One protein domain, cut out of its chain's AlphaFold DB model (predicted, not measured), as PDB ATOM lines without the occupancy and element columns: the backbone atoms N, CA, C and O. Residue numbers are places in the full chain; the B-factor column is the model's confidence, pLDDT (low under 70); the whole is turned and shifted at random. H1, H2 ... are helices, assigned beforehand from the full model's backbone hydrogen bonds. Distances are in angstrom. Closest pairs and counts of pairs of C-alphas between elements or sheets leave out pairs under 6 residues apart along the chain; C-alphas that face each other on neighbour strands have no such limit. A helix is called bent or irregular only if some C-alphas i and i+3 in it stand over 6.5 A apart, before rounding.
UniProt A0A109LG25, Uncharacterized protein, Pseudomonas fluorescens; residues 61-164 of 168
ATOM      1  N   ASP A  61     179.036 147.164 140.462       94.38
ATOM      2  CA  ASP A  61     177.854 147.066 139.592       94.38
ATOM      3  C   ASP A  61     176.616 146.580 140.349       94.38
ATOM      4  O   ASP A  61     175.542 147.171 140.262       94.38
ATOM      5  N   VAL A  62     176.766 145.508 141.134       94.50
ATOM      6  CA  VAL A  62     175.677 144.960 141.951       94.50
ATOM      7  C   VAL A  62     175.210 145.975 142.989       94.50
ATOM      8  O   VAL A  62     174.010 146.057 143.246       94.50
ATOM      9  N   ARG A  63     176.124 146.763 143.574       93.88
ATOM     10  CA  ARG A  63     175.748 147.846 144.490       93.88
ATOM     11  C   ARG A  63     174.889 148.884 143.767       93.88
ATOM     12  O   ARG A  63     173.793 149.154 144.240       93.88
ATOM     13  N   ILE A  64     175.342 149.385 142.616       93.81
ATOM     14  CA  ILE A  64     174.607 150.384 141.822       93.81
ATOM     15  C   ILE A  64     173.213 149.866 141.448       93.81
ATOM     16  O   ILE A  64     172.221 150.558 141.653       93.81
ATOM     17  N   LEU A  65     173.109 148.628 140.957       95.31
ATOM     18  CA  LEU A  65     171.818 148.028 140.609       95.31
ATOM     19  C   LEU A  65     170.891 147.885 141.820       95.31
ATOM     20  O   LEU A  65     169.686 148.090 141.704       95.31
ATOM     21  N   ASN A  66     171.438 147.548 142.986       94.69
ATOM     22  CA  ASN A  66     170.658 147.477 144.215       94.69
ATOM     23  C   ASN A  66     170.151 148.861 144.646       94.69
ATOM     24  O   ASN A  66     169.010 148.977 145.088       94.69
ATOM     25  N   ASP A  67     170.959 149.908 144.479       91.62
ATOM     26  CA  ASP A  67     170.556 151.289 144.759       91.62
ATOM     27  C   ASP A  67     169.411 151.727 143.827       91.62
ATOM     28  O   ASP A  67     168.406 152.258 144.305       91.62
ATOM     29  N   VAL A  68     169.487 151.389 142.532       94.25
ATOM     30  CA  VAL A  68     168.399 151.618 141.559       94.25
ATOM     31  C   VAL A  68     167.115 150.900 141.971       94.25
ATOM     32  O   VAL A  68     166.049 151.514 141.989       94.25
ATOM     33  N   ILE A  69     167.199 149.615 142.326       93.88
ATOM     34  CA  ILE A  69     166.037 148.821 142.752       93.88
ATOM     35  C   ILE A  69     165.385 149.451 143.987       93.88
ATOM     36  O   ILE A  69     164.169 149.633 144.024       93.88
ATOM     37  N   ASN A  70     166.185 149.828 144.987       91.62
ATOM     38  CA  ASN A  70     165.676 150.453 146.206       91.62
ATOM     39  C   ASN A  70     165.009 151.803 145.922       91.62
ATOM     40  O   ASN A  70     163.948 152.084 146.479       91.62
ATOM     41  N   TRP A  71     165.599 152.621 145.051       91.75
ATOM     42  CA  TRP A  71     164.998 153.879 144.615       91.75
ATOM     43  C   TRP A  71     163.658 153.647 143.899       91.75
ATOM     44  O   TRP A  71     162.657 154.254 144.277       91.75
ATOM     45  N   GLN A  72     163.588 152.706 142.951       92.19
ATOM     46  CA  GLN A  72     162.337 152.369 142.260       92.19
ATOM     47  C   GLN A  72     161.249 151.887 143.224       92.19
ATOM     48  O   GLN A  72     160.088 152.269 143.078       92.19
ATOM     49  N   HIS A  73     161.608 151.068 144.216       91.94
ATOM     50  CA  HIS A  73     160.671 150.644 145.254       91.94
ATOM     51  C   HIS A  73     160.119 151.838 146.032       91.94
ATOM     52  O   HIS A  73     158.902 151.973 146.123       91.94
ATOM     53  N   LYS A  74     160.981 152.751 146.497       89.50
ATOM     54  CA  LYS A  74     160.544 153.962 147.210       89.50
ATOM     55  C   LYS A  74     159.600 154.825 146.372       89.50
ATOM     56  O   LYS A  74     158.565 155.259 146.872       89.50
ATOM     57  N   VAL A  75     159.931 155.052 145.101       89.81
ATOM     58  CA  VAL A  75     159.088 155.838 144.185       89.81
ATOM     59  C   VAL A  75     157.734 155.157 143.961       89.81
ATOM     60  O   VAL A  75     156.695 155.813 144.017       89.81
ATOM     61  N   ASN A  76     157.718 153.839 143.755       91.38
ATOM     62  CA  ASN A  76     156.477 153.083 143.579       91.38
ATOM     63  C   ASN A  76     155.608 153.075 144.839       91.38
ATOM     64  O   ASN A  76     154.388 153.219 144.732       91.38
ATOM     65  N   ASP A  77     156.217 152.934 146.016       90.38
ATOM     66  CA  ASP A  77     155.516 152.974 147.298       90.38
ATOM     67  C   ASP A  77     154.890 154.356 147.521       90.38
ATOM     68  O   ASP A  77     153.706 154.452 147.850       90.38
ATOM     69  N   PHE A  78     155.633 155.431 147.241       91.38
ATOM     70  CA  PHE A  78     155.106 156.793 147.301       91.38
ATOM     71  C   PHE A  78     153.946 157.006 146.324       91.38
ATOM     72  O   PHE A  78     152.887 157.473 146.732       91.38
ATOM     73  N   ASN A  79     154.096 156.620 145.054       91.75
ATOM     74  CA  ASN A  79     153.041 156.772 144.044       91.75
ATOM     75  C   ASN A  79     151.778 155.968 144.392       91.75
ATOM     76  O   ASN A  79     150.654 156.424 144.152       91.75
ATOM     77  N   SER A  80     151.953 154.781 144.976       92.94
ATOM     78  CA  SER A  80     150.848 153.941 145.444       92.94
ATOM     79  C   SER A  80     150.110 154.606 146.604       92.94
ATOM     80  O   SER A  80     148.884 154.724 146.554       92.94
ATOM     81  N   SER A  81     150.840 155.114 147.599       93.06
ATOM     82  CA  SER A  81     150.264 155.844 148.734       93.06
ATOM     83  C   SER A  81     149.620 157.160 148.305       93.06
ATOM     84  O   SER A  81     148.527 157.473 148.758       93.06
ATOM     85  N   TYR A  82     150.217 157.891 147.362       93.38
ATOM     86  CA  TYR A  82     149.629 159.102 146.790       93.38
ATOM     87  C   TYR A  82     148.310 158.806 146.069       93.38
ATOM     88  O   TYR A  82     147.328 159.524 146.231       93.38
ATOM     89  N   THR A  83     148.244 157.704 145.320       95.44
ATOM     90  CA  THR A  83     146.995 157.272 144.678       95.44
ATOM     91  C   THR A  83     145.942 156.882 145.716       95.44
ATOM     92  O   THR A  83     144.786 157.274 145.586       95.44
ATOM     93  N   ALA A  84     146.323 156.131 146.752       94.00
ATOM     94  CA  ALA A  84     145.423 155.767 147.845       94.00
ATOM     95  C   ALA A  84     144.896 157.008 148.581       94.00
ATOM     96  O   ALA A  84     143.703 157.077 148.873       94.00
ATOM     97  N   TYR A  85     145.757 158.002 148.798       94.50
ATOM     98  CA  TYR A  85     145.405 159.284 149.395       94.50
ATOM     99  C   TYR A  85     144.375 160.041 148.550       94.50
ATOM    100  O   TYR A  85     143.317 160.410 149.046       94.50
ATOM    101  N   LEU A  86     144.616 160.182 147.241       95.19
ATOM    102  CA  LEU A  86     143.673 160.830 146.317       95.19
ATOM    103  C   LEU A  86     142.317 160.115 146.206       95.19
ATOM    104  O   LEU A  86     141.336 160.718 145.771       95.19
ATOM    105  N   LEU A  87     142.270 158.825 146.538       96.88
ATOM    106  CA  LEU A  87     141.055 158.011 146.549       96.88
ATOM    107  C   LEU A  87     140.408 157.927 147.942       96.88
ATOM    108  O   LEU A  87     139.520 157.090 148.127       96.88
ATOM    109  N   ASP A  88     140.850 158.752 148.898       94.31
ATOM    110  CA  ASP A  88     140.400 158.777 150.296       94.31
ATOM    111  C   ASP A  88     140.483 157.393 150.985       94.31
ATOM    112  O   ASP A  88     139.653 157.041 151.827       94.31
ATOM    113  N   GLN A  89     141.457 156.557 150.592       94.75
ATOM    114  CA  GLN A  89     141.678 155.217 151.162       94.75
ATOM    115  C   GLN A  89     142.610 155.224 152.376       94.75
ATOM    116  O   GLN A  89     142.551 154.293 153.179       94.75
ATOM    117  N   ILE A  90     143.455 156.247 152.485       92.75
ATOM    118  CA  ILE A  90     144.340 156.518 153.623       92.75
ATOM    119  C   ILE A  90     144.133 157.966 154.064       92.75
ATOM    120  O   ILE A  90     143.685 158.793 153.265       92.75
ATOM    121  N   ASP A  91     144.441 158.268 155.321       93.44
ATOM    122  CA  ASP A  91     144.342 159.631 155.848       93.44
ATOM    123  C   ASP A  91     145.636 160.448 155.653       93.44
ATOM    124  O   ASP A  91     146.663 159.936 155.199       93.44
ATOM    125  N   ASP A  92     145.565 161.746 155.973       93.12
ATOM    126  CA  ASP A  92     146.700 162.674 155.873       93.12
ATOM    127  C   ASP A  92     147.908 162.189 156.700       93.12
ATOM    128  O   ASP A  92     149.046 162.291 156.253       93.12
ATOM    129  N   GLU A  93     147.682 161.622 157.892       93.44
ATOM    130  CA  GLU A  93     148.763 161.207 158.796       93.44
ATOM    131  C   GLU A  93     149.492 159.958 158.272       93.44
ATOM    132  O   GLU A  93     150.709 159.814 158.432       93.44
ATOM    133  N   GLU A  94     148.760 159.032 157.656       90.19
ATOM    134  CA  GLU A  94     149.324 157.873 156.966       90.19
ATOM    135  C   GLU A  94     150.113 158.284 155.718       90.19
ATOM    136  O   GLU A  94     151.205 157.754 155.491       90.19
ATOM    137  N   PHE A  95     149.609 159.245 154.939       92.44
ATOM    138  CA  PHE A  95     150.322 159.759 153.771       92.44
ATOM    139  C   PHE A  95     151.600 160.518 154.158       92.44
ATOM    140  O   PHE A  95     152.659 160.257 153.577       92.44
ATOM    141  N   ASP A  96     151.540 161.377 155.180       91.88
ATOM    142  CA  ASP A  96     152.684 162.159 155.666       91.88
ATOM    143  C   ASP A  96     153.865 161.260 156.065       91.88
ATOM    144  O   ASP A  96     155.012 161.553 155.722       91.88
ATOM    145  N   LYS A  97     153.602 160.111 156.704       89.12
ATOM    146  CA  LYS A  97     154.647 159.135 157.074       89.12
ATOM    147  C   LYS A  97     155.376 158.559 155.861       89.12
ATOM    148  O   LYS A  97     156.577 158.299 155.927       89.12
ATOM    149  N   VAL A  98     154.663 158.333 154.757       86.31
ATOM    150  CA  VAL A  98     155.264 157.823 153.516       86.31
ATOM    151  C   VAL A  98     156.021 158.934 152.790       86.31
ATOM    152  O   VAL A  98     157.116 158.693 152.283       86.31
ATOM    153  N   ALA A  99     155.477 160.151 152.769       87.12
ATOM    154  CA  ALA A  99     156.136 161.308 152.174       87.12
ATOM    155  C   ALA A  99     157.452 161.652 152.893       87.12
ATOM    156  O   ALA A  99     158.468 161.885 152.237       87.12
ATOM    157  N   GLU A 100     157.469 161.603 154.227       87.69
ATOM    158  CA  GLU A 100     158.676 161.806 155.035       87.69
ATOM    159  C   GLU A 100     159.753 160.756 154.724       87.69
ATOM    160  O   GLU A 100     160.930 161.089 154.633       87.69
ATOM    161  N   ALA A 101     159.367 159.501 154.474       80.50
ATOM    162  CA  ALA A 101     160.308 158.441 154.109       80.50
ATOM    163  C   ALA A 101     160.940 158.619 152.711       80.50
ATOM    164  O   ALA A 101     161.988 158.024 152.431       80.50
ATOM    165  N   LEU A 102     160.310 159.407 151.832       82.19
ATOM    166  CA  LEU A 102     160.860 159.783 150.528       82.19
ATOM    167  C   LEU A 102     161.752 161.030 150.620       82.19
ATOM    168  O   LEU A 102     162.648 161.201 149.791       82.19
ATOM    169  N   ALA A 103     161.518 161.891 151.612       81.56
ATOM    170  CA  ALA A 103     162.347 163.060 151.843       81.56
ATOM    171  C   ALA A 103     163.781 162.633 152.192       81.56
ATOM    172  O   ALA A 103     164.020 161.705 152.966       81.56
ATOM    173  N   TYR A 104     164.748 163.327 151.607       79.00
ATOM    174  CA  TYR A 104     166.163 163.127 151.883       79.00
ATOM    175  C   TYR A 104     166.822 164.470 152.169       79.00
ATOM    176  O   TYR A 104     166.402 165.511 151.664       79.00
ATOM    177  N   GLU A 105     167.867 164.442 152.990       81.25
ATOM    178  CA  GLU A 105     168.760 165.584 153.122       81.25
ATOM    179  C   GLU A 105     169.729 165.563 151.941       81.25
ATOM    180  O   GLU A 105     170.430 164.572 151.724       81.25
ATOM    181  N   GLU A 106     169.741 166.640 151.156       86.50
ATOM    182  CA  GLU A 106     170.704 166.800 150.070       86.50
ATOM    183  C   GLU A 106     172.125 166.787 150.636       86.50
ATOM    184  O   GLU A 106     172.501 167.610 151.475       86.50
ATOM    185  N   ALA A 107     172.925 165.835 150.168       86.06
ATOM    186  CA  ALA A 107     174.329 165.758 150.493       86.06
ATOM    187  C   ALA A 107     175.130 166.685 149.569       86.06
ATOM    188  O   ALA A 107     174.931 166.715 148.352       86.06
ATOM    189  N   ASP A 108     176.088 167.402 150.157       90.06
ATOM    190  CA  ASP A 108     177.072 168.187 149.412       90.06
ATOM    191  C   ASP A 108     178.092 167.240 148.761       90.06
ATOM    192  O   ASP A 108     179.106 166.849 149.350       90.06
ATOM    193  N   ILE A 109     177.752 166.783 147.557       90.69
ATOM    194  CA  ILE A 109     178.532 165.836 146.766       90.69
ATOM    195  C   ILE A 109     179.121 166.574 145.566       90.69
ATOM    196  O   ILE A 109     178.424 167.278 144.843       90.69
ATOM    197  N   SER A 110     180.416 166.373 145.305       93.31
ATOM    198  CA  SER A 110     181.061 166.962 144.129       93.31
ATOM    199  C   SER A 110     180.509 166.355 142.828       93.31
ATOM    200  O   SER A 110     180.495 165.123 142.712       93.31
ATOM    201  N   PRO A 111     180.207 167.167 141.797       92.44
ATOM    202  CA  PRO A 111     179.776 166.678 140.483       92.44
ATOM    203  C   PRO A 111     180.735 165.635 139.894       92.44
ATOM    204  O   PRO A 111     180.326 164.584 139.409       92.44
ATOM    205  N   THR A 112     182.045 165.858 140.029       94.12
ATOM    206  CA  THR A 112     183.076 164.924 139.540       94.12
ATOM    207  C   THR A 112     183.007 163.533 140.171       94.12
ATOM    208  O   THR A 112     183.415 162.557 139.542       94.12
ATOM    209  N   SER A 113     182.493 163.424 141.398       92.69
ATOM    210  CA  SER A 113     182.415 162.149 142.113       92.69
ATOM    211  C   SER A 113     181.242 161.280 141.659       92.69
ATOM    212  O   SER A 113     181.336 160.055 141.731       92.69
ATOM    213  N   ILE A 114     180.176 161.893 141.132       93.69
ATOM    214  CA  ILE A 114     178.984 161.175 140.665       93.69
ATOM    215  C   ILE A 114     179.037 160.816 139.180       93.69
ATOM    216  O   ILE A 114     178.373 159.868 138.777       93.69
ATOM    217  N   VAL A 115     179.882 161.478 138.378       93.44
ATOM    218  CA  VAL A 115     180.136 161.133 136.962       93.44
ATOM    219  C   VAL A 115     180.347 159.628 136.724       93.44
ATOM    220  O   VAL A 115     179.637 159.065 135.889       93.44
ATOM    221  N   PRO A 116     181.276 158.931 137.418       92.00
ATOM    222  CA  PRO A 116     181.483 157.502 137.180       92.00
ATOM    223  C   PRO A 116     180.272 156.655 137.583       92.00
ATOM    224  O   PRO A 116     180.023 155.624 136.964       92.00
ATOM    225  N   VAL A 117     179.505 157.089 138.590       93.25
ATOM    226  CA  VAL A 117     178.295 156.389 139.038       93.25
ATOM    227  C   VAL A 117     177.189 156.530 137.998       93.25
ATOM    228  O   VAL A 117     176.632 155.519 137.586       93.25
ATOM    229  N   ILE A 118     176.922 157.752 137.522       93.25
ATOM    230  CA  ILE A 118     175.927 158.024 136.477       93.25
ATOM    231  C   ILE A 118     176.302 157.282 135.194       93.25
ATOM    232  O   ILE A 118     175.476 156.561 134.647       93.25
ATOM    233  N   GLY A 119     177.556 157.380 134.744       91.75
ATOM    234  CA  GLY A 119     178.013 156.674 133.545       91.75
ATOM    235  C   GLY A 119     177.802 155.168 133.647       91.75
ATOM    236  O   GLY A 119     177.227 154.560 132.747       91.75
ATOM    237  N   ARG A 120     178.189 154.570 134.778       92.12
ATOM    238  CA  ARG A 120     178.014 153.132 134.972       92.12
ATOM    239  C   ARG A 120     176.544 152.729 135.071       92.12
ATOM    240  O   ARG A 120     176.162 151.678 134.571       92.12
ATOM    241  N   LEU A 121     175.714 153.563 135.679       93.00
ATOM    242  CA  LEU A 121     174.279 153.341 135.800       93.00
ATOM    243  C   LEU A 121     173.567 153.337 134.440       93.00
ATOM    244  O   LEU A 121     172.760 152.442 134.188       93.00
ATOM    245  N   LEU A 122     173.920 154.268 133.550       90.75
ATOM    246  CA  LEU A 122     173.408 154.309 132.175       90.75
ATOM    247  C   LEU A 122     173.870 153.103 131.342       90.75
ATOM    248  O   LEU A 122     173.134 152.615 130.495       90.75
ATOM    249  N   GLU A 123     175.067 152.569 131.599       90.25
ATOM    250  CA  GLU A 123     175.537 151.340 130.942       90.25
ATOM    251  C   GLU A 123     174.843 150.070 131.458       90.25
ATOM    252  O   GLU A 123     174.696 149.095 130.718       90.25
ATOM    253  N   LEU A 124     174.476 150.040 132.743       91.75
ATOM    254  CA  LEU A 124     173.904 148.862 133.399       91.75
ATOM    255  C   LEU A 124     172.383 148.760 133.247       91.75
ATOM    256  O   LEU A 124     171.829 147.683 133.480       91.75
ATOM    257  N   THR A 125     171.702 149.853 132.900       89.50
ATOM    258  CA  THR A 125     170.238 149.921 132.889       89.50
ATOM    259  C   THR A 125     169.712 150.580 131.618       89.50
ATOM    260  O   THR A 125     170.315 151.493 131.073       89.50
ATOM    261  N   GLU A 126     168.545 150.133 131.159       87.94
ATOM    262  CA  GLU A 126     167.829 150.734 130.022       87.94
ATOM    263  C   GLU A 126     166.734 151.712 130.492       87.94
ATOM    264  O   GLU A 126     165.771 151.979 129.777       87.94
ATOM    265  N   ILE A 127     166.832 152.196 131.734       87.25
ATOM    266  CA  ILE A 127     165.848 153.111 132.311       87.25
ATOM    267  C   ILE A 127     166.077 154.505 131.728       87.25
ATOM    268  O   ILE A 127     167.208 154.978 131.617       87.25
ATOM    269  N   ASP A 128     164.983 155.163 131.359       87.69
ATOM    270  CA  ASP A 128     165.012 156.545 130.906       87.69
ATOM    271  C   ASP A 128     164.939 157.475 132.120       87.69
ATOM    272  O   ASP A 128     163.883 157.643 132.729       87.69
ATOM    273  N   TYR A 129     166.095 157.996 132.527       89.94
ATOM    274  CA  TYR A 129     166.221 158.855 133.700       89.94
ATOM    275  C   TYR A 129     166.037 160.324 133.336       89.94
ATOM    276  O   TYR A 129     166.523 160.787 132.303       89.94
ATOM    277  N   THR A 130     165.438 161.084 134.246       90.44
ATOM    278  CA  THR A 130     165.520 162.549 134.252       90.44
ATOM    279  C   THR A 130     166.610 163.027 135.222       90.44
ATOM    280  O   THR A 130     166.986 162.298 136.149       90.44
ATOM    281  N   PRO A 131     167.104 164.277 135.103       90.56
ATOM    282  CA  PRO A 131     168.023 164.844 136.092       90.56
ATOM    283  C   PRO A 131     167.466 164.832 137.525       90.56
ATOM    284  O   PRO A 131     168.223 164.670 138.479       90.56
ATOM    285  N   SER A 132     166.141 164.945 137.683       89.88
ATOM    286  CA  SER A 132     165.479 164.851 138.989       89.88
ATOM    287  C   SER A 132     165.545 163.448 139.583       89.88
ATOM    288  O   SER A 132     165.721 163.306 140.793       89.88
ATOM    289  N   ASP A 133     165.413 162.415 138.751       91.06
ATOM    290  CA  ASP A 133     165.504 161.023 139.198       91.06
ATOM    291  C   ASP A 133     166.911 160.715 139.700       91.06
ATOM    292  O   ASP A 133     167.081 160.162 140.788       91.06
ATOM    293  N   LEU A 134     167.923 161.142 138.940       92.31
ATOM    294  CA  LEU A 134     169.326 160.989 139.316       92.31
ATOM    295  C   LEU A 134     169.652 161.754 140.605       92.31
ATOM    296  O   LEU A 134     170.339 161.210 141.466       92.31
ATOM    297  N   ALA A 135     169.133 162.974 140.763       91.75
ATOM    298  CA  ALA A 135     169.334 163.786 141.963       91.75
ATOM    299  C   ALA A 135     168.725 163.121 143.206       91.75
ATOM    300  O   ALA A 135     169.381 163.013 144.242       91.75
ATOM    301  N   ASN A 136     167.505 162.593 143.075       90.12
ATOM    302  CA  ASN A 136     166.831 161.870 144.150       90.12
ATOM    303  C   ASN A 136     167.590 160.592 144.529       90.12
ATOM    304  O   ASN A 136     167.905 160.373 145.698       90.12
ATOM    305  N   MET A 137     167.949 159.777 143.538       91.50
ATOM    306  CA  MET A 137     168.648 158.510 143.747       91.50
ATOM    307  C   MET A 137     170.051 158.690 144.345       91.50
ATOM    308  O   MET A 137     170.475 157.875 145.163       91.50
ATOM    309  N   LEU A 138     170.777 159.738 143.948       92.25
ATOM    310  CA  LEU A 138     172.124 160.038 144.447       92.25
ATOM    311  C   LEU A 138     172.120 160.950 145.680       92.25
ATOM    312  O   LEU A 138     173.192 161.266 146.199       92.25
ATOM    313  N   HIS A 139     170.938 161.351 146.154       92.25
ATOM    314  CA  HIS A 139     170.745 162.262 147.280       92.25
ATOM    315  C   HIS A 139     171.534 163.573 147.146       92.25
ATOM    316  O   HIS A 139     172.119 164.059 148.111       92.25
ATOM    317  N   CYS A 140     171.557 164.151 145.947       92.69
ATOM    318  CA  CYS A 140     172.209 165.427 145.663       92.69
ATOM    319  C   CYS A 140     171.233 166.413 145.011       92.69
ATOM    320  O   CYS A 140     170.079 166.081 144.734       92.69
ATOM    321  N   SER A 141     171.692 167.643 144.788       91.88
ATOM    322  CA  SER A 141     170.909 168.641 144.066       91.88
ATOM    323  C   SER A 141     170.879 168.338 142.563       91.88
ATOM    324  O   SER A 141     171.800 167.740 141.995       91.88
ATOM    325  N   GLN A 142     169.824 168.795 141.886       91.38
ATOM    326  CA  GLN A 142     169.729 168.691 140.424       91.38
ATOM    327  C   GLN A 142     170.842 169.467 139.707       91.38
ATOM    328  O   GLN A 142     171.308 169.023 138.661       91.38
ATOM    329  N   GLU A 143     171.301 170.584 140.278       91.75
ATOM    330  CA  GLU A 143     172.418 171.373 139.745       91.75
ATOM    331  C   GLU A 143     173.704 170.537 139.700       91.75
ATOM    332  O   GLU A 143     174.343 170.443 138.654       91.75
ATOM    333  N   THR A 144     174.022 169.813 140.779       92.94
ATOM    334  CA  THR A 144     175.176 168.904 140.822       92.94
ATOM    335  C   THR A 144     175.086 167.818 139.749       92.94
ATOM    336  O   THR A 144     176.091 167.485 139.116       92.94
ATOM    337  N   VAL A 145     173.891 167.262 139.519       93.38
ATOM    338  CA  VAL A 145     173.666 166.277 138.450       93.38
ATOM    339  C   VAL A 145     173.895 166.899 137.079       93.38
ATOM    340  O   VAL A 145     174.595 166.308 136.263       93.38
ATOM    341  N   GLN A 146     173.350 168.084 136.816       91.44
ATOM    342  CA  GLN A 146     173.529 168.773 135.537       91.44
ATOM    343  C   GLN A 146     174.998 169.106 135.266       91.44
ATOM    344  O   GLN A 146     175.494 168.860 134.165       91.44
ATOM    345  N   GLU A 147     175.719 169.594 136.275       92.00
ATOM    346  CA  GLU A 147     177.161 169.813 136.178       92.00
ATOM    347  C   GLU A 147     177.903 168.508 135.869       92.00
ATOM    348  O   GLU A 147     178.779 168.485 135.005       92.00
ATOM    349  N   ALA A 148     177.533 167.403 136.522       92.38
ATOM    350  CA  ALA A 148     178.127 166.096 136.260       92.38
ATOM    351  C   ALA A 148     177.838 165.603 134.834       92.38
ATOM    352  O   ALA A 148     178.756 165.136 134.158       92.38
ATOM    353  N   LEU A 149     176.605 165.758 134.344       91.00
ATOM    354  CA  LEU A 149     176.233 165.433 132.964       91.00
ATOM    355  C   LEU A 149     177.049 166.266 131.965       91.00
ATOM    356  O   LEU A 149     177.544 165.722 130.982       91.00
ATOM    357  N   GLY A 150     177.301 167.546 132.250       88.62
ATOM    358  CA  GLY A 150     178.166 168.401 131.426       88.62
ATOM    359  C   GLY A 150     179.630 167.941 131.339       88.62
ATOM    360  O   GLY A 150     180.336 168.307 130.398       88.62
ATOM    361  N   LEU A 151     180.095 167.125 132.288       90.06
ATOM    362  CA  LEU A 151     181.442 166.538 132.299       90.06
ATOM    363  C   LEU A 151     181.509 165.172 131.597       90.06
ATOM    364  O   LEU A 151     182.608 164.647 131.384       90.06
ATOM    365  N   MET A 152     180.364 164.576 131.258       88.25
ATOM    366  CA  MET A 152     180.297 163.251 130.650       88.25
ATOM    367  C   MET A 152     180.527 163.295 129.130       88.25
ATOM    368  O   MET A 152     180.214 164.281 128.462       88.25
ATOM    369  N   PRO A 153     181.065 162.215 128.533       83.88
ATOM    370  CA  PRO A 153     181.173 162.108 127.084       83.88
ATOM    371  C   PRO A 153     179.796 162.188 126.403       83.88
ATOM    372  O   PRO A 153     178.916 161.389 126.709       83.88
ATOM    373  N   HIS A 154     179.639 163.078 125.414       77.00
ATOM    374  CA  HIS A 154     178.350 163.321 124.738       77.00
ATOM    375  C   HIS A 154     177.661 162.058 124.200       77.00
ATOM    376  O   HIS A 154     176.449 161.933 124.319       77.00
ATOM    377  N   HIS A 155     178.418 161.079 123.697       77.62
ATOM    378  CA  HIS A 155     177.854 159.835 123.160       77.62
ATOM    379  C   HIS A 155     177.101 158.977 124.195       77.62
ATOM    380  O   HIS A 155     176.268 158.172 123.795       77.62
ATOM    381  N   LEU A 156     177.397 159.125 125.493       73.81
ATOM    382  CA  LEU A 156     176.664 158.448 126.572       73.81
ATOM    383  C   LEU A 156     175.390 159.200 126.967       73.81
ATOM    384  O   LEU A 156     174.504 158.611 127.565       73.81
ATOM    385  N   ILE A 157     175.304 160.495 126.666       75.56
ATOM    386  CA  ILE A 157     174.142 161.335 126.986       75.56
ATOM    387  C   ILE A 157     173.146 161.299 125.823       75.56
ATOM    388  O   ILE A 157     171.945 161.209 126.033       75.56
ATOM    389  N   GLU A 158     173.643 161.299 124.584       72.44
ATOM    390  CA  GLU A 158     172.835 161.247 123.356       72.44
ATOM    391  C   GLU A 158     171.961 159.988 123.250       72.44
ATOM    392  O   GLU A 158     170.940 160.005 122.561       72.44
ATOM    393  N   SER A 159     172.322 158.903 123.941       73.25
ATOM    394  CA  SER A 159     171.495 157.697 124.037       73.25
ATOM    395  C   SER A 159     170.307 157.828 125.003       73.25
ATOM    396  O   SER A 159     169.448 156.950 124.994       73.25
ATOM    397  N   HIS A 160     170.228 158.909 125.787       76.81
ATOM    398  CA  HIS A 160     169.196 159.159 126.800       76.81
ATOM    399  C   HIS A 160     168.597 160.571 126.632       76.81
ATOM    400  O   HIS A 160     169.026 161.520 127.294       76.81
ATOM    401  N   PRO A 161     167.604 160.745 125.740       73.44
ATOM    402  CA  PRO A 161     167.070 162.061 125.382       73.44
ATOM    403  C   PRO A 161     166.469 162.831 126.569       73.44
ATOM    404  O   PRO A 161     166.586 164.054 126.615       73.44
ATOM    405  N   SER A 162     165.920 162.134 127.568       79.81
ATOM    406  CA  SER A 162     165.334 162.737 128.776       79.81
ATOM    407  C   SER A 162     166.357 163.416 129.699       79.81
ATOM    408  O   SER A 162     165.984 164.203 130.570       79.81
ATOM    409  N   LEU A 163     167.658 163.184 129.483       77.69
ATOM    410  CA  LEU A 163     168.740 163.901 130.168       77.69
ATOM    411  C   LEU A 163     169.120 165.223 129.477       77.69
ATOM    412  O   LEU A 163     169.793 166.052 130.086       77.69
ATOM    413  N   ILE A 164     168.699 165.426 128.223       66.44
ATOM    414  CA  ILE A 164     169.079 166.574 127.381       66.44
ATOM    415  C   ILE A 164     168.077 167.727 127.518       66.44
ATOM    416  O   ILE A 164     168.481 168.887 127.459       66.44
TER     417      ILE A 164
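What this domain is: This is residues 61 to 164 of the 168 residues of an uncharacterized protein of Pseudomonas fluorescens (UniProt A0A109LG25). One long helix, H1, joins a head of short crossed helices to an arm: in the head H3 and H4 each meet the first half of H1, and H5, apart from H1, packs across both H3 and H4 at about right angles, while in the arm H2 folds back beside the second half of H1 as a helical hairpin. The small helix H6 lies at the far end of the head, near H3, and residues 103 to 110 lead from the arm back to the head. The printed part has 104 residues with six named helices, H1 to H6 in order along the chain, and no named strand; the class is all helix. The whole is only just compact, close to loose, with a radius of gyration of the C-alphas of 15.5 A, and elongated, spanning 47 by 28 by 26 A.

Where its parts are: H1, residues 61 to 86, begins with C-alpha 61 at (177.854, 147.066, 139.592) and measures 37.5 A. H2 is residues 92 to 102, 15.4 A long. H3, residues 111 to 124, measures 20.1 A and is only just irregular: C-alphas 113 and 116 are 6.8 A apart. H4 is residues 131 to 138, 10.5 A, and H5 residues 142 to 150, 12.3 A. H6, residues 154 to 157, ends with C-alpha 157 at (174.142, 161.335, 126.986) and measures 5.2 A.

How they stand to each other: H1 is the hub, touching H2, H3 and H4. With residues 74 to 85 alone it touches H2, closest at the C-alphas of Phe 78 and Val 98, 6.3 A apart, at a shallow tilt of 17 degrees, opposite ways; the two are a hairpin. With residues 61 to 65 alone it touches H3, about perpendicular at 87 degrees, the closest C-alphas being those of Ile 64 and Leu 121, 6.7 A apart. With residues 67 to 71 alone it only just touches H4, with 3 pairs of C-alphas within 8 A, closest at Trp 71 and Met 137, 6.0 A, at a steep tilt of 67 degrees, opposite ways. H5 touches H4, closest at the C-alphas of Ala 135 and Gln 142, 5.2 A, about perpendicular at 76 degrees. H5 also touches residues 111 to 115 of H3, closest at the C-alphas of Pro 111 and Ala 148, 4.6 A, about perpendicular at 74 degrees. H6 is close to H3 but not clearly touching, the C-alphas of Gly 119 and Leu 156 being 7.3 A apart. H2 is apart from H3, H4, H5 and H6. In H1, H4 and H5 every O i to N i+4 pair is within hydrogen-bond range; in H2 6 of 7 are and in H3 8 of 10, while H6 is too short for such a pair.

The domain as a whole: The C-alphas farthest apart, those of Asp 88 and Pro 153, are 47.0 A apart. The printed part has no cut and no long link. The mean pLDDT of the printed part is 89.4, and residue 164 is under 70.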